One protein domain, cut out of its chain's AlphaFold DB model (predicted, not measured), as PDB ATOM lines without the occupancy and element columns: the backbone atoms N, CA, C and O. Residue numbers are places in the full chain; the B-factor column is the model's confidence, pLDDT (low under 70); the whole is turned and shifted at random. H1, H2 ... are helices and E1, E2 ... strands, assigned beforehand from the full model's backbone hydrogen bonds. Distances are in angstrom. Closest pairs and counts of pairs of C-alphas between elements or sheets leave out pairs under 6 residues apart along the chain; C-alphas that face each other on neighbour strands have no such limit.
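What this domain is: This is residues 83 to 177 of the 177 residues of an uncharacterized protein of Fusarium oxysporum f. sp. conglutinans race 2 54008 (UniProt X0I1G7). The model has little regular structure: it is mostly long winding loops, with one short side-by-side pair of parallel strands, E1 and E2, the long loop of residues 83 to 129 before them, and one short helix, H1, far from the pair at the end of a wide loop, residues 134 to 154. The 95 printed residues have two named strands and one named helix, in the order E1, H1, E2; the sheet is parallel. The class is mixed, with 12 residues in named elements. The whole is only just compact, close to loose, with a radius of gyration of the C-alphas of 14.5 A, and spans 39 by 32 by 25 A.

Where its parts are: Residues 83 to 129 hold no named element. E1, residues 130 to 133, runs 10.1 A from C-alpha 130 at (107.742, -8.087, -19.095). H1 is residues 155 to 158, 4.8 A. E2, residues 169 to 172, runs 10.5 A to C-alpha 172 at (116.320, -9.504, -26.646).

How they stand to each other: E1 and E2 are parallel, at 1 degrees; C-alphas 131 and 170 face each other at 4.8 A. N 132 and O 170, 2.9 A apart, are within hydrogen-bond range. E1, H1 and E2 form a strand-helix-strand unit, two parallel neighbour strands with a helix between, its crossover left-handed. H1 is too short for an O i to N i+4 pair; its one O i to N i+3 pair is within range.

The domain as a whole: The C-alphas of Ser 85 and Asp 176 are the two farthest apart, 42.4 A. The printed part has no cut. The link from E1 to H1 is long, 21 residues. Residues 84 to 93 and 115 to 123 have pLDDT under 70.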
ATOM      1  N   LYS A  83      95.162 -24.087  -2.837       78.50
ATOM      2  CA  LYS A  83      96.602 -23.793  -2.889       78.50
ATOM      3  C   LYS A  83      97.416 -25.088  -2.771       78.50
ATOM      4  O   LYS A  83      97.024 -25.994  -2.040       78.50
ATOM      5  N   LEU A  84      98.563 -25.146  -3.450       69.94
ATOM      6  CA  LEU A  84      99.487 -26.295  -3.443       69.94
ATOM      7  C   LEU A  84      98.928 -27.608  -4.039       69.94
ATOM      8  O   LEU A  84      99.596 -28.633  -3.941       69.94
ATOM      9  N   SER A  85      97.753 -27.607  -4.683       69.44
ATOM     10  CA  SER A  85      97.171 -28.824  -5.277       69.44
ATOM     11  C   SER A  85      97.452 -29.007  -6.777       69.44
ATOM     12  O   SER A  85      96.910 -29.928  -7.385       69.44
ATOM     13  N   GLY A  86      98.259 -28.140  -7.399       60.16
ATOM     14  CA  GLY A  86      98.488 -28.135  -8.848       60.16
ATOM     15  C   GLY A  86      99.832 -27.535  -9.273       60.16
ATOM     16  O   GLY A  86     100.647 -27.136  -8.443       60.16
ATOM     17  N   LYS A  87     100.058 -27.501 -10.590       48.12
ATOM     18  CA  LYS A  87     101.247 -26.956 -11.259       48.12
ATOM     19  C   LYS A  87     100.802 -25.819 -12.195       48.12
ATOM     20  O   LYS A  87     100.165 -26.172 -13.174       48.12
ATOM     21  N   THR A  88     101.087 -24.536 -11.920       36.81
ATOM     22  CA  THR A  88     100.880 -23.348 -12.820       36.81
ATOM     23  C   THR A  88     102.008 -22.285 -12.671       36.81
ATOM     24  O   THR A  88     103.060 -22.721 -12.234       36.81
ATOM     25  N   GLU A  89     101.880 -20.998 -13.093       41.47
ATOM     26  CA  GLU A  89     102.892 -19.951 -13.528       41.47
ATOM     27  C   GLU A  89     103.590 -19.015 -12.455       41.47
ATOM     28  O   GLU A  89     103.769 -19.453 -11.332       41.47
ATOM     29  N   THR A  90     103.970 -17.722 -12.655       46.53
ATOM     30  CA  THR A  90     104.497 -16.827 -11.546       46.53
ATOM     31  C   THR A  90     103.550 -16.371 -10.419       46.53
ATOM     32  O   THR A  90     103.868 -15.421  -9.702       46.53
ATOM     33  N   PRO A  91     102.379 -16.962 -10.168       60.56
ATOM     34  CA  PRO A  91     101.665 -16.738  -8.928       60.56
ATOM     35  C   PRO A  91     102.453 -17.164  -7.695       60.56
ATOM     36  O   PRO A  91     103.492 -17.815  -7.770       60.56
ATOM     37  N   TYR A  92     101.887 -16.843  -6.533       61.31
ATOM     38  CA  TYR A  92     102.518 -17.012  -5.227       61.31
ATOM     39  C   TYR A  92     103.184 -18.384  -4.992       61.31
ATOM     40  O   TYR A  92     104.086 -18.464  -4.171       61.31
ATOM     41  N   PHE A  93     102.801 -19.455  -5.697       64.19
ATOM     42  CA  PHE A  93     103.404 -20.789  -5.590       64.19
ATOM     43  C   PHE A  93     104.744 -20.994  -6.329       64.19
ATOM     44  O   PHE A  93     105.452 -21.957  -6.011       64.19
ATOM     45  N   GLN A  94     105.120 -20.179  -7.322       72.69
ATOM     46  CA  GLN A  94     106.406 -20.364  -8.004       72.69
ATOM     47  C   GLN A  94     107.548 -20.109  -7.008       72.69
ATOM     48  O   GLN A  94     107.414 -19.285  -6.114       72.69
ATOM     49  N   SER A  95     108.652 -20.856  -7.021       72.81
ATOM     50  CA  SER A  95     109.217 -21.677  -8.103       72.81
ATOM     51  C   SER A  95     108.810 -23.159  -8.169       72.81
ATOM     52  O   SER A  95     109.556 -23.970  -8.723       72.81
ATOM     53  N   SER A  96     107.687 -23.576  -7.575       76.44
ATOM     54  CA  SER A  96     107.223 -24.969  -7.668       76.44
ATOM     55  C   SER A  96     105.785 -25.060  -8.192       76.44
ATOM     56  O   SER A  96     104.857 -24.797  -7.430       76.44
ATOM     57  N   PRO A  97     105.575 -25.513  -9.444       77.62
ATOM     58  CA  PRO A  97     106.584 -25.903 -10.435       77.62
ATOM     59  C   PRO A  97     107.356 -24.686 -10.965       77.62
ATOM     60  O   PRO A  97     106.926 -23.551 -10.804       77.62
ATOM     61  N   GLN A  98     108.493 -24.933 -11.607       80.94
ATOM     62  CA  GLN A  98     109.238 -23.900 -12.324       80.94
ATOM     63  C   GLN A  98     108.550 -23.563 -13.653       80.94
ATOM     64  O   GLN A  98     107.975 -24.451 -14.288       80.94
ATOM     65  N   ALA A  99     108.646 -22.307 -14.094       84.31
ATOM     66  CA  ALA A  99     108.257 -21.930 -15.451       84.31
ATOM     67  C   ALA A  99     109.103 -22.719 -16.475       84.31
ATOM     68  O   ALA A  99     110.282 -22.965 -16.210       84.31
ATOM     69  N   PRO A 100     108.539 -23.150 -17.620       84.50
ATOM     70  CA  PRO A 100     107.203 -22.844 -18.152       84.50
ATOM     71  C   PRO A 100     106.103 -23.849 -17.751       84.50
ATOM     72  O   PRO A 100     104.970 -23.750 -18.222       84.50
ATOM     73  N   ALA A 101     106.397 -24.828 -16.884       85.50
ATOM     74  CA  ALA A 101     105.413 -25.837 -16.505       85.50
ATOM     75  C   ALA A 101     104.173 -25.195 -15.851       85.50
ATOM     76  O   ALA A 101     104.305 -24.253 -15.066       85.50
ATOM     77  N   PRO A 102     102.964 -25.722 -16.124       85.12
ATOM     78  CA  PRO A 102     102.630 -26.995 -16.766       85.12
ATOM     79  C   PRO A 102     102.553 -26.916 -18.293       85.12
ATOM     80  O   PRO A 102     102.313 -27.942 -18.930       85.12
ATOM     81  N   PHE A 103     102.721 -25.730 -18.871       88.62
ATOM     82  CA  PHE A 103     102.712 -25.555 -20.310       88.62
ATOM     83  C   PHE A 103     104.025 -26.060 -20.906       88.62
ATOM     84  O   PHE A 103     105.084 -26.052 -20.272       88.62
ATOM     85  N   LYS A 104     103.932 -26.575 -22.130       87.25
ATOM     86  CA  LYS A 104     105.092 -26.966 -22.926       87.25
ATOM     87  C   LYS A 104     105.344 -25.846 -23.935       87.25
ATOM     88  O   LYS A 104     104.398 -25.534 -24.660       87.25
ATOM     89  N   PRO A 105     106.559 -25.277 -23.990       85.44
ATOM     90  CA  PRO A 105     106.923 -24.318 -25.025       85.44
ATOM     91  C   PRO A 105     106.702 -24.874 -26.428       85.44
ATOM     92  O   PRO A 105     106.750 -26.093 -26.641       85.44
ATOM     93  N   GLY A 106     106.494 -23.967 -27.378       82.00
ATOM     94  CA  GLY A 106     106.387 -24.277 -28.802       82.00
ATOM     95  C   GLY A 106     104.952 -24.310 -29.322       82.00
ATOM     96  O   GLY A 106     104.743 -24.587 -30.502       82.00
ATOM     97  N   ALA A 107     103.963 -24.012 -28.472       83.88
ATOM     98  CA  ALA A 107     102.614 -23.707 -28.944       83.88
ATOM     99  C   ALA A 107     102.569 -22.314 -29.588       83.88
ATOM    100  O   ALA A 107     101.852 -22.123 -30.573       83.88
ATOM    101  N   PHE A 108     103.362 -21.373 -29.065       86.81
ATOM    102  CA  PHE A 108     103.526 -20.038 -29.621       86.81
ATOM    103  C   PHE A 108     105.002 -19.750 -29.929       86.81
ATOM    104  O   PHE A 108     105.892 -20.252 -29.234       86.81
ATOM    105  N   PRO A 109     105.288 -18.959 -30.980       86.56
ATOM    106  CA  PRO A 109     106.636 -18.461 -31.217       86.56
ATOM    107  C   PRO A 109     107.149 -17.702 -29.991       86.56
ATOM    108  O   PRO A 109     106.399 -16.943 -29.379       86.56
ATOM    109  N   ASN A 110     108.431 -17.877 -29.674       88.12
ATOM    110  CA  ASN A 110     109.125 -17.166 -28.597       88.12
ATOM    111  C   ASN A 110     108.591 -17.447 -27.174       88.12
ATOM    112  O   ASN A 110     108.823 -16.649 -26.264       88.12
ATOM    113  N   ASP A 111     107.914 -18.585 -26.958       88.25
ATOM    114  CA  ASP A 111     107.621 -19.079 -25.608       88.25
ATOM    115  C   ASP A 111     108.923 -19.160 -24.778       88.25
ATOM    116  O   ASP A 111     109.918 -19.727 -25.242       88.25
ATOM    117  N   PRO A 112     108.958 -18.635 -23.539       85.44
ATOM    118  CA  PRO A 112     110.176 -18.619 -22.746       85.44
ATOM    119  C   PRO A 112     110.545 -20.032 -22.293       85.44
ATOM    120  O   PRO A 112     109.824 -20.715 -21.564       85.44
ATOM    121  N   GLU A 113     111.728 -20.452 -22.713       80.25
ATOM    122  CA  GLU A 113     112.186 -21.828 -22.592       80.25
ATOM    123  C   GLU A 113     112.981 -22.088 -21.289       80.25
ATOM    124  O   GLU A 113     113.039 -23.217 -20.808       80.25
ATOM    125  N   PHE A 114     113.562 -21.060 -20.657       81.38
ATOM    126  CA  PHE A 114     114.341 -21.148 -19.399       81.38
ATOM    127  C   PHE A 114     115.457 -22.230 -19.384       81.38
ATOM    128  O   PHE A 114     115.816 -22.748 -18.326       81.38
ATOM    129  N   HIS A 115     116.058 -22.567 -20.535       68.19
ATOM    130  CA  HIS A 115     116.990 -23.706 -20.675       68.19
ATOM    131  C   HIS A 115     118.336 -23.549 -19.936       68.19
ATOM    132  O   HIS A 115     118.999 -24.544 -19.651       68.19
ATOM    133  N   ASN A 116     118.718 -22.326 -19.550       64.06
ATOM    134  CA  ASN A 116     120.010 -22.016 -18.920       64.06
ATOM    135  C   ASN A 116     119.893 -21.643 -17.430       64.06
ATOM    136  O   ASN A 116     120.559 -20.721 -16.950       64.06
ATOM    137  N   CYS A 117     119.056 -22.364 -16.682       65.69
ATOM    138  CA  CYS A 117     119.021 -22.252 -15.226       65.69
ATOM    139  C   CYS A 117     120.316 -22.813 -14.622       65.69
ATOM    140  O   CYS A 117     120.608 -24.005 -14.760       65.69
ATOM    141  N   THR A 118     121.075 -22.008 -13.879       60.88
ATOM    142  CA  THR A 118     122.109 -22.563 -12.999       60.88
ATOM    143  C   THR A 118     121.415 -23.391 -11.914       60.88
ATOM    144  O   THR A 118     120.488 -22.917 -11.261       60.88
ATOM    145  N   LYS A 119     121.852 -24.641 -11.690       57.62
ATOM    146  CA  LYS A 119     121.257 -25.557 -10.684       57.62
ATOM    147  C   LYS A 119     121.212 -24.975  -9.259       57.62
ATOM    148  O   LYS A 119     120.559 -25.542  -8.388       57.62
ATOM    149  N   THR A 120     121.925 -23.879  -9.010       59.53
ATOM    150  CA  THR A 120     122.001 -23.174  -7.731       59.53
ATOM    151  C   THR A 120     120.871 -22.170  -7.507       59.53
ATOM    152  O   THR A 120     120.557 -21.905  -6.347       59.53
ATOM    153  N   SER A 121     120.228 -21.640  -8.554       66.75
ATOM    154  CA  SER A 121     119.136 -20.681  -8.375       66.75
ATOM    155  C   SER A 121     117.774 -21.369  -8.287       66.75
ATOM    156  O   SER A 121     117.299 -22.015  -9.223       66.75
ATOM    157  N   LYS A 122     117.105 -21.182  -7.146       62.78
ATOM    158  CA  LYS A 122     115.724 -21.633  -6.914       62.78
ATOM    159  C   LYS A 122     114.677 -20.636  -7.427       62.78
ATOM    160  O   LYS A 122     113.493 -20.915  -7.271       62.78
ATOM    161  N   SER A 123     115.095 -19.519  -8.011       67.56
ATOM    162  CA  SER A 123     114.281 -18.341  -8.357       67.56
ATOM    163  C   SER A 123     114.489 -17.882  -9.809       67.56
ATOM    164  O   SER A 123     113.933 -16.871 -10.229       67.56
ATOM    165  N   TYR A 124     115.273 -18.632 -10.590       76.44
ATOM    166  CA  TYR A 124     115.582 -18.315 -11.985       76.44
ATOM    167  C   TYR A 124     114.410 -18.589 -12.934       76.44
ATOM    168  O   TYR A 124     114.082 -17.762 -13.778       76.44
ATOM    169  N   ALA A 125     113.790 -19.766 -12.821       83.81
ATOM    170  CA  ALA A 125     112.708 -20.193 -13.708       83.81
ATOM    171  C   ALA A 125     111.349 -19.774 -13.140       83.81
ATOM    172  O   ALA A 125     110.577 -20.591 -12.624       83.81
ATOM    173  N   MET A 126     111.109 -18.470 -13.202       86.81
ATOM    174  CA  MET A 126     109.883 -17.795 -12.793       86.81
ATOM    175  C   MET A 126     109.416 -16.912 -13.950       86.81
ATOM    176  O   MET A 126     110.259 -16.409 -14.693       86.81
ATOM    177  N   ALA A 127     108.106 -16.760 -14.173       88.19
ATOM    178  CA  ALA A 127     107.673 -16.051 -15.378       88.19
ATOM    179  C   ALA A 127     107.996 -14.551 -15.324       88.19
ATOM    180  O   ALA A 127     108.045 -13.916 -14.265       88.19
ATOM    181  N   TRP A 128     108.243 -14.016 -16.512       89.88
ATOM    182  CA  TRP A 128     108.579 -12.624 -16.751       89.88
ATOM    183  C   TRP A 128     107.380 -11.724 -16.471       89.88
ATOM    184  O   TRP A 128     106.270 -12.030 -16.897       89.88
ATOM    185  N   ALA A 129     107.602 -10.596 -15.798       87.94
ATOM    186  CA  ALA A 129     106.585  -9.550 -15.737       87.94
ATOM    187  C   ALA A 129     106.515  -8.778 -17.063       87.94
ATOM    188  O   ALA A 129     105.450  -8.307 -17.448       87.94
ATOM    189  N   LEU A 130     107.648  -8.673 -17.765       89.75
ATOM    190  CA  LEU A 130     107.742  -8.087 -19.095       89.75
ATOM    191  C   LEU A 130     108.793  -8.833 -19.926       89.75
ATOM    192  O   LEU A 130     109.877  -9.148 -19.430       89.75
ATOM    193  N   CYS A 131     108.460  -9.111 -21.184       91.50
ATOM    194  CA  CYS A 131     109.316  -9.771 -22.163       91.50
ATOM    195  C   CYS A 131     109.187  -9.008 -23.488       91.50
ATOM    196  O   CYS A 131     108.081  -8.922 -24.021       91.50
ATOM    197  N   ILE A 132     110.280  -8.414 -23.977       93.00
ATOM    198  CA  ILE A 132     110.326  -7.640 -25.228       93.00
ATOM    199  C   ILE A 132     111.366  -8.287 -26.145       93.00
ATOM    200  O   ILE A 132     112.530  -8.404 -25.774       93.00
ATOM    201  N   ILE A 133     110.943  -8.749 -27.318       94.06
ATOM    202  CA  ILE A 133     111.786  -9.504 -28.251       94.06
ATOM    203  C   ILE A 133     111.600  -8.905 -29.640       94.06
ATOM    204  O   ILE A 133     110.458  -8.682 -30.042       94.06
ATOM    205  N   ASP A 134     112.704  -8.647 -30.345       95.38
ATOM    206  CA  ASP A 134     112.720  -8.147 -31.731       95.38
ATOM    207  C   ASP A 134     111.738  -6.978 -31.956       95.38
ATOM    208  O   ASP A 134     110.869  -6.997 -32.827       95.38
ATOM    209  N   SER A 135     111.798  -5.984 -31.065       95.44
ATOM    210  CA  SER A 135     110.858  -4.861 -31.015       95.44
ATOM    211  C   SER A 135     111.585  -3.516 -30.985       95.44
ATOM    212  O   SER A 135     112.725  -3.414 -30.525       95.44
ATOM    213  N   SER A 136     110.904  -2.461 -31.441       96.81
ATOM    214  CA  SER A 136     111.409  -1.086 -31.384       96.81
ATOM    215  C   SER A 136     110.312  -0.056 -31.134       96.81
ATOM    216  O   SER A 136     109.144  -0.343 -31.399       96.81
ATOM    217  N   ALA A 137     110.700   1.145 -30.691       95.38
ATOM    218  CA  ALA A 137     109.809   2.263 -30.366       95.38
ATOM    219  C   ALA A 137     108.808   1.942 -29.239       95.38
ATOM    220  O   ALA A 137     107.658   2.399 -29.239       95.38
ATOM    221  N   VAL A 138     109.249   1.161 -28.252       95.75
ATOM    222  CA  VAL A 138     108.437   0.794 -27.088       95.75
ATOM    223  C   VAL A 138     108.644   1.842 -26.003       95.75
ATOM    224  O   VAL A 138     109.762   2.085 -25.581       95.75
ATOM    225  N   HIS A 139     107.565   2.467 -25.533       94.38
ATOM    226  CA  HIS A 139     107.644   3.517 -24.516       94.38
ATOM    227  C   HIS A 139     106.844   3.125 -23.274       94.38
ATOM    228  O   HIS A 139     105.621   2.982 -23.330       94.38
ATOM    229  N   ILE A 140     107.528   2.989 -22.134       92.31
ATOM    230  CA  ILE A 140     106.916   2.663 -20.839       92.31
ATOM    231  C   ILE A 140     107.178   3.814 -19.865       92.31
ATOM    232  O   ILE A 140     108.271   3.963 -19.329       92.31
ATOM    233  N   LEU A 141     106.157   4.638 -19.615       89.12
ATOM    234  CA  LEU A 141     106.287   5.844 -18.781       89.12
ATOM    235  C   LEU A 141     106.388   5.563 -17.269       89.12
ATOM    236  O   LEU A 141     106.722   6.463 -16.504       89.12
ATOM    237  N   SER A 142     106.114   4.334 -16.823       88.31
ATOM    238  CA  SER A 142     106.396   3.820 -15.475       88.31
ATOM    239  C   SER A 142     106.008   2.339 -15.407       88.31
ATOM    240  O   SER A 142     105.039   1.939 -16.053       88.31
ATOM    241  N   ALA A 143     106.709   1.529 -14.608       90.06
ATOM    242  CA  ALA A 143     106.342   0.132 -14.374       90.06
ATOM    243  C   ALA A 143     106.579  -0.291 -12.919       90.06
ATOM    244  O   ALA A 143     107.649  -0.073 -12.354       90.06
ATOM    245  N   GLY A 144     105.580  -0.949 -12.329       89.75
ATOM    246  CA  GLY A 144     105.699  -1.666 -11.062       89.75
ATOM    247  C   GLY A 144     105.775  -3.167 -11.320       89.75
ATOM    248  O   GLY A 144     104.749  -3.796 -11.562       89.75
ATOM    249  N   LEU A 145     106.982  -3.735 -11.293       91.00
ATOM    250  CA  LEU A 145     107.211  -5.167 -11.503       91.00
ATOM    251  C   LEU A 145     107.515  -5.816 -10.151       91.00
ATOM    252  O   LEU A 145     108.522  -5.494  -9.523       91.00
ATOM    253  N   TYR A 146     106.642  -6.711  -9.689       87.88
ATOM    254  CA  TYR A 146     106.705  -7.238  -8.326       87.88
ATOM    255  C   TYR A 146     106.885  -8.754  -8.285       87.88
ATOM    256  O   TYR A 146     106.254  -9.486  -9.043       87.88
ATOM    257  N   SER A 147     107.674  -9.220  -7.317       88.62
ATOM    258  CA  SER A 147     107.774 -10.629  -6.938       88.62
ATOM    259  C   SER A 147     107.792 -10.729  -5.416       88.62
ATOM    260  O   SER A 147     108.722 -10.255  -4.765       88.62
ATOM    261  N   PHE A 148     106.717 -11.268  -4.837       89.19
ATOM    262  CA  PHE A 148     106.475 -11.206  -3.389       89.19
ATOM    263  C   PHE A 148     106.632 -12.540  -2.658       89.19
ATOM    264  O   PHE A 148     106.664 -12.558  -1.428       89.19
ATOM    265  N   PHE A 149     106.652 -13.651  -3.387       86.06
ATOM    266  CA  PHE A 149     106.590 -14.982  -2.798       86.06
ATOM    267  C   PHE A 149     107.547 -15.931  -3.499       86.06
ATOM    268  O   PHE A 149     107.792 -15.814  -4.698       86.06
ATOM    269  N   ASN A 150     107.997 -16.928  -2.745       85.12
ATOM    270  CA  ASN A 150     108.565 -18.153  -3.272       85.12
ATOM    271  C   ASN A 150     107.817 -19.329  -2.630       85.12
ATOM    272  O   ASN A 150     107.928 -19.548  -1.427       85.12
ATOM    273  N   ARG A 151     107.015 -20.074  -3.403       84.31
ATOM    274  CA  ARG A 151     106.229 -21.230  -2.910       84.31
ATOM    275  C   ARG A 151     105.270 -20.894  -1.759       84.31
ATOM    276  O   ARG A 151     105.133 -21.656  -0.809       84.31
ATOM    277  N   TYR A 152     104.578 -19.765  -1.883       84.94
ATOM    278  CA  TYR A 152     103.691 -19.126  -0.902       84.94
ATOM    279  C   TYR A 152     104.385 -18.634   0.372       84.94
ATOM    280  O   TYR A 152     103.708 -18.148   1.277       84.94
ATOM    281  N   ASP A 153     105.711 -18.716   0.435       85.56
ATOM    282  CA  ASP A 153     106.510 -18.184   1.530       85.56
ATOM    283  C   ASP A 153     107.014 -16.774   1.185       85.56
ATOM    284  O   ASP A 153     107.294 -16.470   0.024       85.56
ATOM    285  N   GLN A 154     107.131 -15.914   2.196       90.00
ATOM    286  CA  GLN A 154     107.636 -14.543   2.078       90.00
ATOM    287  C   GLN A 154     109.007 -14.353   2.735       90.00
ATOM    288  O   GLN A 154     109.439 -13.222   2.929       90.00
ATOM    289  N   LEU A 155     109.732 -15.421   3.072       91.81
ATOM    290  CA  LEU A 155     111.076 -15.352   3.650       91.81
ATOM    291  C   LEU A 155     112.045 -14.573   2.752       91.81
ATOM    292  O   LEU A 155     112.899 -13.853   3.264       91.81
ATOM    293  N   CYS A 156     111.879 -14.649   1.430       87.94
ATOM    294  CA  CYS A 156     112.651 -13.851   0.477       87.94
ATOM    295  C   CYS A 156     112.467 -12.331   0.673       87.94
ATOM    296  O   CYS A 156     113.392 -11.562   0.431       87.94
ATOM    297  N   LEU A 157     111.315 -11.885   1.192       90.12
ATOM    298  CA  LEU A 157     111.087 -10.498   1.616       90.12
ATOM    299  C   LEU A 157     111.493 -10.278   3.078       90.12
ATOM    300  O   LEU A 157     112.261  -9.372   3.385       90.12
ATOM    301  N   ASN A 158     110.995 -11.124   3.982       92.56
ATOM    302  CA  ASN A 158     111.095 -10.945   5.433       92.56
ATOM    303  C   ASN A 158     112.523 -11.116   5.969       92.56
ATOM    304  O   ASN A 158     112.830 -10.644   7.059       92.56
ATOM    305  N   SER A 159     113.407 -11.772   5.212       91.62
ATOM    306  CA  SER A 159     114.843 -11.835   5.510       91.62
ATOM    307  C   SER A 159     115.601 -10.545   5.167       91.62
ATOM    308  O   SER A 159     116.797 -10.464   5.439       91.62
ATOM    309  N   GLY A 160     114.939  -9.562   4.543       90.69
ATOM    310  CA  GLY A 160     115.545  -8.315   4.066       90.69
ATOM    311  C   GLY A 160     116.383  -8.465   2.793       90.69
ATOM    312  O   GLY A 160     117.010  -7.503   2.364       90.69
ATOM    313  N   ARG A 161     116.424  -9.659   2.183       89.00
ATOM    314  CA  ARG A 161     117.206  -9.919   0.962       89.00
ATOM    315  C   ARG A 161     116.505  -9.469  -0.314       89.00
ATOM    316  O   ARG A 161     117.185  -9.120  -1.271       89.00
ATOM    317  N   HIS A 162     115.173  -9.476  -0.315       88.75
ATOM    318  CA  HIS A 162     114.333  -9.152  -1.470       88.75
ATOM    319  C   HIS A 162     114.653 -10.009  -2.713       88.75
ATOM    320  O   HIS A 162     114.605  -9.530  -3.841       88.75
ATOM    321  N   ASP A 163     114.956 -11.296  -2.505       89.50
ATOM    322  CA  ASP A 163     115.470 -12.248  -3.504       89.50
ATOM    323  C   ASP A 163     114.415 -13.273  -3.971       89.50
ATOM    324  O   ASP A 163     114.711 -14.442  -4.215       89.50
ATOM    325  N   CYS A 164     113.148 -12.856  -4.084       88.69
ATOM    326  CA  CYS A 164     112.050 -13.772  -4.427       88.69
ATOM    327  C   CYS A 164     112.154 -14.338  -5.853       88.69
ATOM    328  O   CYS A 164     111.733 -15.471  -6.090       88.69
ATOM    329  N   GLN A 165     112.735 -13.568  -6.776       88.62
ATOM    330  CA  GLN A 165     112.923 -13.903  -8.187       88.62
ATOM    331  C   GLN A 165     114.214 -13.258  -8.704       88.62
ATOM    332  O   GLN A 165     114.480 -12.098  -8.400       88.62
ATOM    333  N   ASP A 166     114.991 -13.980  -9.516       88.44
ATOM    334  CA  ASP A 166     116.300 -13.486  -9.978       88.44
ATOM    335  C   ASP A 166     116.181 -12.410 -11.056       88.44
ATOM    336  O   ASP A 166     117.009 -11.505 -11.155       88.44
ATOM    337  N   LYS A 167     115.191 -12.563 -11.937       88.00
ATOM    338  CA  LYS A 167     115.001 -11.715 -13.109       88.00
ATOM    339  C   LYS A 167     113.513 -11.567 -13.382       88.00
ATOM    340  O   LYS A 167     112.794 -12.563 -13.385       88.00
ATOM    341  N   ILE A 168     113.069 -10.337 -13.621       88.81
ATOM    342  CA  ILE A 168     111.645 -10.002 -13.782       88.81
ATOM    343  C   ILE A 168     111.324  -9.322 -15.120       88.81
ATOM    344  O   ILE A 168     110.183  -9.370 -15.576       88.81
ATOM    345  N   PHE A 169     112.337  -8.754 -15.777       90.56
ATOM    346  CA  PHE A 169     112.249  -8.131 -17.091       90.56
ATOM    347  C   PHE A 169     113.291  -8.756 -18.024       90.56
ATOM    348  O   PHE A 169     114.445  -8.945 -17.629       90.56
ATOM    349  N   TYR A 170     112.867  -9.090 -19.240       90.56
ATOM    350  CA  TYR A 170     113.702  -9.647 -20.292       90.56
ATOM    351  C   TYR A 170     113.573  -8.827 -21.579       90.56
ATOM    352  O   TYR A 170     112.462  -8.493 -21.995       90.56
ATOM    353  N   THR A 171     114.715  -8.523 -22.200       91.94
ATOM    354  CA  THR A 171     114.803  -7.887 -23.516       91.94
ATOM    355  C   THR A 171     115.815  -8.627 -24.389       91.94
ATOM    356  O   THR A 171     116.886  -9.008 -23.906       91.94
ATOM    357  N   GLU A 172     115.473  -8.844 -25.655       92.69
ATOM    358  CA  GLU A 172     116.320  -9.504 -26.646       92.69
ATOM    359  C   GLU A 172     116.160  -8.837 -28.015       92.69
ATOM    360  O   GLU A 172     115.046  -8.527 -28.435       92.69
ATOM    361  N   GLN A 173     117.284  -8.607 -28.706       93.06
ATOM    362  CA  GLN A 173     117.326  -8.091 -30.086       93.06
ATOM    363  C   GLN A 173     116.459  -6.840 -30.328       93.06
ATOM    364  O   GLN A 173     115.998  -6.596 -31.434       93.06
ATOM    365  N   SER A 174     116.250  -6.037 -29.288       93.88
ATOM    366  CA  SER A 174     115.372  -4.869 -29.315       93.88
ATOM    367  C   SER A 174     116.181  -3.588 -29.131       93.88
ATOM    368  O   SER A 174     117.228  -3.591 -28.477       93.88
ATOM    369  N   TYR A 175     115.698  -2.486 -29.698       92.38
ATOM    370  CA  TYR A 175     116.312  -1.162 -29.584       92.38
ATOM    371  C   TYR A 175     115.230  -0.094 -29.420       92.38
ATOM    372  O   TYR A 175     114.119  -0.295 -29.888       92.38
ATOM    373  N   ASP A 176     115.550   1.039 -28.788       91.12
ATOM    374  CA  ASP A 176     114.563   2.096 -28.498       91.12
ATOM    375  C   ASP A 176     113.372   1.564 -27.662       91.12
ATOM    376  O   ASP A 176     112.224   1.533 -28.113       91.12
ATOM    377  N   VAL A 177     113.708   1.046 -26.468       83.38
ATOM    378  CA  VAL A 177     112.821   0.425 -25.461       83.38
ATOM    379  C   VAL A 177     112.991   1.120 -24.115       83.38
ATOM    380  O   VAL A 177     114.166   1.382 -23.759       83.38
TER     381      VAL A 177